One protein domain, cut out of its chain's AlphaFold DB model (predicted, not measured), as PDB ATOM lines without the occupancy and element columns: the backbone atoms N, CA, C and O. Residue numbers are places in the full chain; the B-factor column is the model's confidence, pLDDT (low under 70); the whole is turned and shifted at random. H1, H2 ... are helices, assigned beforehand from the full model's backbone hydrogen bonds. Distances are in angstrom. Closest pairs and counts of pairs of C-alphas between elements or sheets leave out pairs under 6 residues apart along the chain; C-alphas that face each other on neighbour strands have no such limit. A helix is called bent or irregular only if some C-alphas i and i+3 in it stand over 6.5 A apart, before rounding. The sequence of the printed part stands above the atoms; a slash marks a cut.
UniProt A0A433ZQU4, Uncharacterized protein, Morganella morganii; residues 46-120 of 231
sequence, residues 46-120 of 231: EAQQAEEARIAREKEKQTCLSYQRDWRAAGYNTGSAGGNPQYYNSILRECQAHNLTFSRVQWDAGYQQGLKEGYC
ATOM      1  N   GLU A  46     -28.904  20.248  21.891       94.81
ATOM      2  CA  GLU A  46     -29.568  21.172  22.821       94.81
ATOM      3  C   GLU A  46     -28.960  22.580  22.736       94.81
ATOM      4  O   GLU A  46     -29.695  23.565  22.695       94.81
ATOM      5  N   ALA A  47     -27.631  22.688  22.631       94.38
ATOM      6  CA  ALA A  47     -26.941  23.959  22.427       94.38
ATOM      7  C   ALA A  47     -27.308  24.605  21.082       94.38
ATOM      8  O   ALA A  47     -27.565  25.808  21.034       94.38
ATOM      9  N   GLN A  48     -27.393  23.816  20.005       95.12
ATOM     10  CA  GLN A  48     -27.827  24.304  18.697       95.12
ATOM     11  C   GLN A  48     -29.271  24.822  18.742       95.12
ATOM     12  O   GLN A  48     -29.533  25.937  18.302       95.12
ATOM     13  N   GLN A  49     -30.200  24.063  19.329       95.31
ATOM     14  CA  GLN A  49     -31.596  24.487  19.478       95.31
ATOM     15  C   GLN A  49     -31.731  25.744  20.345       95.31
ATOM     16  O   GLN A  49     -32.541  26.622  20.046       95.31
ATOM     17  N   ALA A  50     -30.932  25.861  21.409       95.62
ATOM     18  CA  ALA A  50     -30.904  27.054  22.246       95.62
ATOM     19  C   ALA A  50     -30.400  28.283  21.472       95.62
ATOM     20  O   ALA A  50     -30.964  29.371  21.615       95.62
ATOM     21  N   GLU A  51     -29.381  28.114  20.628       95.44
ATOM     22  CA  GLU A  51     -28.856  29.184  19.780       95.44
ATOM     23  C   GLU A  51     -29.855  29.594  18.690       95.44
ATOM     24  O   GLU A  51     -30.116  30.783  18.508       95.44
ATOM     25  N   GLU A  52     -30.497  28.634  18.025       96.00
ATOM     26  CA  GLU A  52     -31.568  28.899  17.058       96.00
ATOM     27  C   GLU A  52     -32.739  29.648  17.711       96.00
ATOM     28  O   GLU A  52     -33.221  30.648  17.173       96.00
ATOM     29  N   ALA A  53     -33.149  29.238  18.916       94.44
ATOM     30  CA  ALA A  53     -34.178  29.933  19.683       94.44
ATOM     31  C   ALA A  53     -33.749  31.359  20.072       94.44
ATOM     32  O   ALA A  53     -34.574  32.276  20.053       94.44
ATOM     33  N   ARG A  54     -32.469  31.577  20.400       95.38
ATOM     34  CA  ARG A  54     -31.918  32.911  20.686       95.38
ATOM     35  C   ARG A  54     -31.971  33.807  19.449       95.38
ATOM     36  O   ARG A  54     -32.440  34.940  19.549       95.38
ATOM     37  N   ILE A  55     -31.539  33.298  18.295       94.69
ATOM     38  CA  ILE A  55     -31.584  34.015  17.013       94.69
ATOM     39  C   ILE A  55     -33.030  34.353  16.639       94.69
ATOM     40  O   ILE A  55     -33.314  35.488  16.257       94.69
ATOM     41  N   ALA A  56     -33.956  33.403  16.790       92.19
ATOM     42  CA  ALA A  56     -35.371  33.614  16.504       92.19
ATOM     43  C   ALA A  56     -35.976  34.726  17.378       92.19
ATOM     44  O   ALA A  56     -36.616  35.632  16.845       92.19
ATOM     45  N   ARG A  57     -35.704  34.717  18.691       89.38
ATOM     46  CA  ARG A  57     -36.156  35.769  19.620       89.38
ATOM     47  C   ARG A  57     -35.568  37.136  19.291       89.38
ATOM     48  O   ARG A  57     -36.266  38.142  19.380       89.38
ATOM     49  N   GLU A  58     -34.291  37.199  18.911       91.44
ATOM     50  CA  GLU A  58     -33.685  38.469  18.504       91.44
ATOM     51  C   GLU A  58     -34.320  38.979  17.207       91.44
ATOM     52  O   GLU A  58     -34.650  40.156  17.111       91.44
ATOM     53  N   LYS A  59     -34.587  38.099  16.234       92.50
ATOM     54  CA  LYS A  59     -35.285  38.466  14.996       92.50
ATOM     55  C   LYS A  59     -36.700  38.989  15.267       92.50
ATOM     56  O   LYS A  59     -37.072  40.016  14.709       92.50
ATOM     57  N   GLU A  60     -37.463  38.323  16.129       90.06
ATOM     58  CA  GLU A  60     -38.794  38.768  16.569       90.06
ATOM     59  C   GLU A  60     -38.737  40.166  17.200       90.06
ATOM     60  O   GLU A  60     -39.455  41.077  16.783       90.06
ATOM     61  N   LYS A  61     -37.789  40.381  18.117       89.38
ATOM     62  CA  LYS A  61     -37.548  41.689  18.729       89.38
ATOM     63  C   LYS A  61     -37.217  42.762  17.690       89.38
ATOM     64  O   LYS A  61     -37.761  43.864  17.770       89.38
ATOM     65  N   GLN A  62     -36.354  42.467  16.716       90.50
ATOM     66  CA  GLN A  62     -36.011  43.410  15.645       90.50
ATOM     67  C   GLN A  62     -37.229  43.756  14.776       90.50
ATOM     68  O   GLN A  62     -37.434  44.928  14.455       90.50
ATOM     69  N   THR A  63     -38.081  42.777  14.458       89.62
ATOM     70  CA  THR A  63     -39.362  43.017  13.775       89.62
ATOM     71  C   THR A  63     -40.231  43.984  14.576       89.62
ATOM     72  O   THR A  63     -40.683  45.000  14.047       89.62
ATOM     73  N   CYS A  64     -40.395  43.736  15.872       90.06
ATOM     74  CA  CYS A  64     -41.187  44.589  16.746       90.06
ATOM     75  C   CYS A  64     -40.633  46.021  16.859       90.06
ATOM     76  O   CYS A  64     -41.383  46.992  16.739       90.06
ATOM     77  N   LEU A  65     -39.313  46.174  17.000       88.81
ATOM     78  CA  LEU A  65     -38.649  47.483  17.000       88.81
ATOM     79  C   LEU A  65     -38.839  48.235  15.675       88.81
ATOM     80  O   LEU A  65     -38.976  49.461  15.674       88.81
ATOM     81  N   SER A  66     -38.892  47.518  14.548       87.69
ATOM     82  CA  SER A  66     -39.141  48.128  13.240       87.69
ATOM     83  C   SER A  66     -40.526  48.781  13.150       87.69
ATOM     84  O   SER A  66     -40.636  49.876  12.594       87.69
ATOM     85  N   TYR A  67     -41.550  48.178  13.765       85.69
ATOM     86  CA  TYR A  67     -42.895  48.752  13.832       85.69
ATOM     87  C   TYR A  67     -42.952  49.992  14.724       85.69
ATOM     88  O   TYR A  67     -43.585  50.977  14.354       85.69
ATOM     89  N   GLN A  68     -42.246  49.988  15.861       83.44
ATOM     90  CA  GLN A  68     -42.191  51.157  16.745       83.44
ATOM     91  C   GLN A  68     -41.574  52.379  16.060       83.44
ATOM     92  O   GLN A  68     -41.990  53.508  16.320       83.44
ATOM     93  N   ARG A  69     -40.581  52.158  15.193       86.25
ATOM     94  CA  ARG A  69     -39.921  53.236  14.456       86.25
ATOM     95  C   ARG A  69     -40.894  53.985  13.545       86.25
ATOM     96  O   ARG A  69     -40.757  55.198  13.414       86.25
ATOM     97  N   ASP A  70     -41.842  53.283  12.921       90.62
ATOM     98  CA  ASP A  70     -42.811  53.893  12.008       90.62
ATOM     99  C   ASP A  70     -44.125  53.094  11.907       90.62
ATOM    100  O   ASP A  70     -44.349  52.294  10.992       90.62
ATOM    101  N   TRP A  71     -45.037  53.355  12.848       91.56
ATOM    102  CA  TRP A  71     -46.377  52.761  12.842       91.56
ATOM    103  C   TRP A  71     -47.193  53.149  11.610       91.56
ATOM    104  O   TRP A  71     -48.051  52.380  11.178       91.56
ATOM    105  N   ARG A  72     -46.934  54.326  11.033       94.94
ATOM    106  CA  ARG A  72     -47.653  54.794   9.850       94.94
ATOM    107  C   ARG A  72     -47.245  53.988   8.623       94.94
ATOM    108  O   ARG A  72     -48.126  53.528   7.907       94.94
ATOM    109  N   ALA A  73     -45.950  53.781   8.395       94.62
ATOM    110  CA  ALA A  73     -45.467  52.961   7.284       94.62
ATOM    111  C   ALA A  73     -45.954  51.514   7.392       94.62
ATOM    112  O   ALA A  73     -46.358  50.909   6.402       94.62
ATOM    113  N   ALA A  74     -45.963  50.964   8.605       92.62
ATOM    114  CA  ALA A  74     -46.450  49.614   8.818       92.62
ATOM    115  C   ALA A  74     -47.958  49.505   8.504       92.62
ATOM    116  O   ALA A  74     -48.365  48.595   7.780       92.62
ATOM    117  N   GLY A  75     -48.757  50.489   8.939       95.69
ATOM    118  CA  GLY A  75     -50.176  50.575   8.589       95.69
ATOM    119  C   GLY A  75     -50.382  50.717   7.086       95.69
ATOM    120  O   GLY A  75     -51.186  49.990   6.509       95.69
ATOM    121  N   TYR A  76     -49.607  51.597   6.446       96.88
ATOM    122  CA  TYR A  76     -49.617  51.811   5.001       96.88
ATOM    123  C   TYR A  76     -49.386  50.515   4.233       96.88
ATOM    124  O   TYR A  76     -50.223  50.141   3.420       96.88
ATOM    125  N   ASN A  77     -48.324  49.775   4.554       95.06
ATOM    126  CA  ASN A  77     -48.008  48.518   3.881       95.06
ATOM    127  C   ASN A  77     -49.136  47.487   4.025       95.06
ATOM    128  O   ASN A  77     -49.486  46.816   3.056       95.06
ATOM    129  N   THR A  78     -49.738  47.376   5.216       95.00
ATOM    130  CA  THR A  78     -50.892  46.489   5.421       95.00
ATOM    131  C   THR A  78     -52.105  46.945   4.611       95.00
ATOM    132  O   THR A  78     -52.747  46.114   3.975       95.00
ATOM    133  N   GLY A  79     -52.404  48.245   4.597       95.38
ATOM    134  CA  GLY A  79     -53.516  48.806   3.831       95.38
ATOM    135  C   GLY A  79     -53.337  48.634   2.322       95.38
ATOM    136  O   GLY A  79     -54.264  48.206   1.648       95.38
ATOM    137  N   SER A  80     -52.143  48.894   1.788       95.06
ATOM    138  CA  SER A  80     -51.841  48.750   0.357       95.06
ATOM    139  C   SER A  80     -51.948  47.313  -0.140       95.06
ATOM    140  O   SER A  80     -52.249  47.099  -1.308       95.06
ATOM    141  N   ALA A  81     -51.756  46.332   0.742       92.88
ATOM    142  CA  ALA A  81     -51.954  44.920   0.434       92.88
ATOM    143  C   ALA A  81     -53.413  44.443   0.607       92.88
ATOM    144  O   ALA A  81     -53.681  43.258   0.429       92.88
ATOM    145  N   GLY A  82     -54.349  45.316   1.008       91.56
ATOM    146  CA  GLY A  82     -55.724  44.916   1.344       91.56
ATOM    147  C   GLY A  82     -55.824  44.069   2.613       91.56
ATOM    148  O   GLY A  82     -56.766  43.294   2.784       91.56
ATOM    149  N   GLY A  83     -54.822  44.164   3.488       91.50
ATOM    150  CA  GLY A  83     -54.744  43.382   4.712       91.50
ATOM    151  C   GLY A  83     -55.835  43.759   5.710       91.50
ATOM    152  O   GLY A  83     -56.377  44.856   5.699       91.50
ATOM    153  N   ASN A  84     -56.146  42.850   6.627       90.31
ATOM    154  CA  ASN A  84     -57.177  43.086   7.628       90.31
ATOM    155  C   ASN A  84     -56.727  44.167   8.655       90.31
ATOM    156  O   ASN A  84     -55.647  44.032   9.240       90.31
ATOM    157  N   PRO A  85     -57.553  45.187   8.983       89.50
ATOM    158  CA  PRO A  85     -57.189  46.232   9.952       89.50
ATOM    159  C   PRO A  85     -56.979  45.710  11.386       89.50
ATOM    160  O   PRO A  85     -56.297  46.345  12.193       89.50
ATOM    161  N   GLN A  86     -57.534  44.544  11.730       91.50
ATOM    162  CA  GLN A  86     -57.287  43.845  12.993       91.50
ATOM    163  C   GLN A  86     -55.855  43.305  13.116       91.50
ATOM    164  O   GLN A  86     -55.458  42.954  14.228       91.50
ATOM    165  N   TYR A  87     -55.054  43.298  12.041       90.00
ATOM    166  CA  TYR A  87     -53.637  42.923  12.097       90.00
ATOM    167  C   TYR A  87     -52.847  43.766  13.111       90.00
ATOM    168  O   TYR A  87     -51.967  43.243  13.791       90.00
ATOM    169  N   TYR A  88     -53.257  45.020  13.340       90.81
ATOM    170  CA  TYR A  88     -52.748  45.853  14.433       90.81
ATOM    171  C   TYR A  88     -52.770  45.144  15.799       90.81
ATOM    172  O   TYR A  88     -51.797  45.197  16.546       90.81
ATOM    173  N   ASN A  89     -53.869  44.455  16.129       90.25
ATOM    174  CA  ASN A  89     -54.017  43.762  17.412       90.25
ATOM    175  C   ASN A  89     -53.119  42.520  17.499       90.25
ATOM    176  O   ASN A  89     -52.735  42.115  18.597       90.25
ATOM    177  N   SER A  90     -52.796  41.891  16.367       89.12
ATOM    178  CA  SER A  90     -51.821  40.797  16.327       89.12
ATOM    179  C   SER A  90     -50.416  41.322  16.600       89.12
ATOM    180  O   SER A  90     -49.796  40.847  17.546       89.12
ATOM    181  N   ILE A  91     -49.995  42.390  15.910       87.88
ATOM    182  CA  ILE A  91     -48.706  43.054  16.170       87.88
ATOM    183  C   ILE A  91     -48.605  43.492  17.637       87.88
ATOM    184  O   ILE A  91     -47.576  43.296  18.280       87.88
ATOM    185  N   LEU A  92     -49.678  44.064  18.192       87.62
ATOM    186  CA  LEU A  92     -49.712  44.493  19.590       87.62
ATOM    187  C   LEU A  92     -49.439  43.332  20.555       87.62
ATOM    188  O   LEU A  92     -48.659  43.496  21.488       87.62
ATOM    189  N   ARG A  93     -50.070  42.171  20.331       87.81
ATOM    190  CA  ARG A  93     -49.894  40.980  21.175       87.81
ATOM    191  C   ARG A  93     -48.501  40.377  21.034       87.81
ATOM    192  O   ARG A  93     -47.891  40.053  22.045       87.81
ATOM    193  N   GLU A  94     -48.005  40.258  19.806       86.75
ATOM    194  CA  GLU A  94     -46.673  39.713  19.509       86.75
ATOM    195  C   GLU A  94     -45.577  40.585  20.131       86.75
ATOM    196  O   GLU A  94     -44.679  40.100  20.811       86.75
ATOM    197  N   CYS A  95     -45.707  41.903  20.013       88.50
ATOM    198  CA  CYS A  95     -44.689  42.833  20.479       88.50
ATOM    199  C   CYS A  95     -44.866  43.295  21.934       88.50
ATOM    200  O   CYS A  95     -44.057  44.088  22.430       88.50
ATOM    201  N   GLN A  96     -45.887  42.802  22.646       84.38
ATOM    202  CA  GLN A  96     -46.174  43.192  24.029       84.38
ATOM    203  C   GLN A  96     -45.000  42.887  24.970       84.38
ATOM    204  O   GLN A  96     -44.706  43.677  25.866       84.38
ATOM    205  N   ALA A  97     -44.286  41.780  24.736       84.75
ATOM    206  CA  ALA A  97     -43.142  41.359  25.547       84.75
ATOM    207  C   ALA A  97     -41.955  42.342  25.507       84.75
ATOM    208  O   ALA A  97     -41.047  42.253  26.334       84.75
ATOM    209  N   HIS A  98     -41.954  43.287  24.562       83.69
ATOM    210  CA  HIS A  98     -40.857  44.223  24.335       83.69
ATOM    211  C   HIS A  98     -41.129  45.644  24.853       83.69
ATOM    212  O   HIS A  98     -40.303  46.523  24.626       83.69
ATOM    213  N   ASN A  99     -42.240  45.876  25.570       79.56
ATOM    214  CA  ASN A  99     -42.592  47.176  26.171       79.56
ATOM    215  C   ASN A  99     -42.545  48.356  25.179       79.56
ATOM    216  O   ASN A  99     -42.127  49.462  25.525       79.56
ATOM    217  N   LEU A 100     -42.940  48.118  23.928       75.94
ATOM    218  CA  LEU A 100     -42.914  49.148  22.893       75.94
ATOM    219  C   LEU A 100     -44.083  50.125  23.062       75.94
ATOM    220  O   LEU A 100     -45.158  49.764  23.540       75.94
ATOM    221  N   THR A 101     -43.889  51.369  22.625       81.06
ATOM    222  CA  THR A 101     -44.969  52.363  22.573       81.06
ATOM    223  C   THR A 101     -45.733  52.213  21.262       81.06
ATOM    224  O   THR A 101     -45.193  52.470  20.184       81.06
ATOM    225  N   PHE A 102     -47.000  51.814  21.351       83.19
ATOM    226  CA  PHE A 102     -47.870  51.608  20.193       83.19
ATOM    227  C   PHE A 102     -48.697  52.861  19.899       83.19
ATOM    228  O   PHE A 102     -49.326  53.416  20.798       83.19
ATOM    229  N   SER A 103     -48.748  53.283  18.632       90.00
ATOM    230  CA  SER A 103     -49.591  54.403  18.198       90.00
ATOM    231  C   SER A 103     -50.671  53.932  17.236       90.00
ATOM    232  O   SER A 103     -50.457  53.824  16.028       90.00
ATOM    233  N   ARG A 104     -51.867  53.671  17.779       92.12
ATOM    234  CA  ARG A 104     -53.040  53.298  16.979       92.12
ATOM    235  C   ARG A 104     -53.387  54.368  15.943       92.12
ATOM    236  O   ARG A 104     -53.689  54.040  14.805       92.12
ATOM    237  N   VAL A 105     -53.278  55.641  16.323       95.06
ATOM    238  CA  VAL A 105     -53.594  56.778  15.446       95.06
ATOM    239  C   VAL A 105     -52.669  56.821  14.229       95.06
ATOM    240  O   VAL A 105     -53.141  57.010  13.112       95.06
ATOM    241  N   GLN A 106     -51.358  56.621  14.422       95.00
ATOM    242  CA  GLN A 106     -50.410  56.573  13.301       95.00
ATOM    243  C   GLN A 106     -50.662  55.359  12.407       95.00
ATOM    244  O   GLN A 106     -50.658  55.507  11.186       95.00
ATOM    245  N   TRP A 107     -50.925  54.196  13.010       95.44
ATOM    246  CA  TRP A 107     -51.268  52.985  12.274       95.44
ATOM    247  C   TRP A 107     -52.520  53.165  11.416       95.44
ATOM    248  O   TRP A 107     -52.457  52.945  10.211       95.44
ATOM    249  N   ASP A 108     -53.637  53.600  12.004       95.56
ATOM    250  CA  ASP A 108     -54.904  53.765  11.287       95.56
ATOM    251  C   ASP A 108     -54.774  54.806  10.164       95.56
ATOM    252  O   ASP A 108     -55.262  54.580   9.058       95.56
ATOM    253  N   ALA A 109     -54.062  55.915  10.403       96.31
ATOM    254  CA  ALA A 109     -53.788  56.912   9.370       96.31
ATOM    255  C   ALA A 109     -52.964  56.333   8.207       96.31
ATOM    256  O   ALA A 109     -53.276  56.590   7.044       96.31
ATOM    257  N   GLY A 110     -51.935  55.542   8.520       96.94
ATOM    258  CA  GLY A 110     -51.149  54.814   7.528       96.94
ATOM    259  C   GLY A 110     -52.002  53.823   6.746       96.94
ATOM    260  O   GLY A 110     -51.999  53.848   5.524       96.94
ATOM    261  N   TYR A 111     -52.792  53.014   7.444       96.75
ATOM    262  CA  TYR A 111     -53.665  51.996   6.865       96.75
ATOM    263  C   TYR A 111     -54.689  52.578   5.890       96.75
ATOM    264  O   TYR A 111     -54.802  52.102   4.764       96.75
ATOM    265  N   GLN A 112     -55.383  53.655   6.272       96.00
ATOM    266  CA  GLN A 112     -56.325  54.339   5.380       96.00
ATOM    267  C   GLN A 112     -55.626  54.933   4.150       96.00
ATOM    268  O   GLN A 112     -56.158  54.872   3.042       96.00
ATOM    269  N   GLN A 113     -54.417  55.478   4.326       96.56
ATOM    270  CA  GLN A 113     -53.613  55.960   3.206       96.56
ATOM    271  C   GLN A 113     -53.198  54.809   2.277       96.56
ATOM    272  O   GLN A 113     -53.340  54.932   1.065       96.56
ATOM    273  N   GLY A 114     -52.747  53.686   2.835       96.44
ATOM    274  CA  GLY A 114     -52.343  52.505   2.079       96.44
ATOM    275  C   GLY A 114     -53.494  51.907   1.279       96.44
ATOM    276  O   GLY A 114     -53.331  51.638   0.089       96.44
ATOM    277  N   LEU A 115     -54.680  51.793   1.893       95.44
ATOM    278  CA  LEU A 115     -55.897  51.392   1.190       95.44
ATOM    279  C   LEU A 115     -56.157  52.312  -0.002       95.44
ATOM    280  O   LEU A 115     -56.298  51.838  -1.121       95.44
ATOM    281  N   LYS A 116     -56.168  53.627   0.219       93.94
ATOM    282  CA  LYS A 116     -56.465  54.611  -0.827       93.94
ATOM    283  C   LYS A 116     -55.444  54.620  -1.969       93.94
ATOM    284  O   LYS A 116     -55.817  54.878  -3.106       93.94
ATOM    285  N   GLU A 117     -54.165  54.427  -1.664       94.00
ATOM    286  CA  GLU A 117     -53.079  54.609  -2.634       94.00
ATOM    287  C   GLU A 117     -52.613  53.315  -3.302       94.00
ATOM    288  O   GLU A 117     -52.046  53.398  -4.386       94.00
ATOM    289  N   GLY A 118     -52.834  52.154  -2.678       93.31
ATOM    290  CA  GLY A 118     -52.334  50.870  -3.176       93.31
ATOM    291  C   GLY A 118     -53.402  49.805  -3.408       93.31
ATOM    292  O   GLY A 118     -53.283  49.032  -4.351       93.31
ATOM    293  N   TYR A 119     -54.459  49.755  -2.593       94.38
ATOM    294  CA  TYR A 119     -55.453  48.680  -2.701       94.38
ATOM    295  C   TYR A 119     -56.701  49.098  -3.484       94.38
ATOM    296  O   TYR A 119     -57.134  48.410  -4.400       94.38
ATOM    297  N   CYS A 120     -57.253  50.268  -3.180       94.81
ATOM    298  CA  CYS A 120     -58.446  50.833  -3.803       94.81
ATOM    299  C   CYS A 120     -58.112  51.569  -5.103       94.81
ATOM    300  O   CYS A 120     -58.471  52.732  -5.281       94.81
TER     301      CYS A 120
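AT A GLANCE: This is residues 46 to 120 of the 231 residues of an uncharacterized protein of Morganella morganii (UniProt A0A433ZQU4). A long helix, H1, sticks out as an arm with its residues 46 to 59 from a small body of helices, and at its far end it makes an L with H2. In that body H2 and H4 pack side by side as a pair, while H3 packs on the last part of H1 and the chain folds back from H3 to H4. The printed part has 75 residues with four named helices, in the order H1, H2, H3, H4, and no named strand; the class is all helix. The whole is loose, with a radius of gyration of the C-alphas of 14.5 A, and spans 49 by 22 by 18 A, the arm making much of the length.

IN THESE COORDINATES: Find C-alpha 46 at (-29.568, 21.172, 22.821); from there H1, residues 46 to 69, runs 34.7 A to C-alpha 69 at (-39.921, 53.236, 14.456). Next comes H2, residues 71 to 80, 14.2 A long. Then look at residues 87 to 98 for H3, 17.7 A long and irregular, with the C-alphas of Glu 94 and Ala 97 7.2 A apart. Last is H4, residues 104 to 119, which runs 20.4 A to C-alpha 119 at (-55.453, 48.680, -2.701). H4 is neither bent nor irregular, but only just: C-alphas 116 and 119 are 6.3 A apart.

HOW THE PARTS SIT: Start at H1, which touches H3 with residues 61 to 64 alone; their closest C-alphas, those of Cys 64 and Cys 95, are 5.4 A apart. These two helices run opposite ways at a steep tilt of 60 degrees. H1 and H2 are close but not clearly touching, about perpendicular at 88 degrees, with the C-alphas of Tyr 67 and Ala 74 closest at 6.2 A. H2 touches H4 with 52 pairs of C-alphas within 8 A, and the closest are those of Tyr 76 and Gly 114 at 4.1 A. They run the same way at a shallow tilt of 30 degrees. H3 and H4 are close but not clearly touching, with the C-alphas of Tyr 88 and Trp 107 closest at 7.6 A. H1 and H4 are apart. In H1, H2 and H4 every backbone O i to N i+4 pair is within hydrogen-bond range; in H3 it is 6 of 8.

THE WHOLE: Go from C-alpha 46 to C-alpha 120 and you cross 49.2 A, the two C-alphas farthest apart. Without residues 46 to 59, which stand free, the body spans 34 by 17 by 17 A. The links H1 to H2 and H3 to H4 are tight, and H2 to H3 is short. The printed part has no cut; its mean pLDDT is 91.5, and no printed residue is under 70.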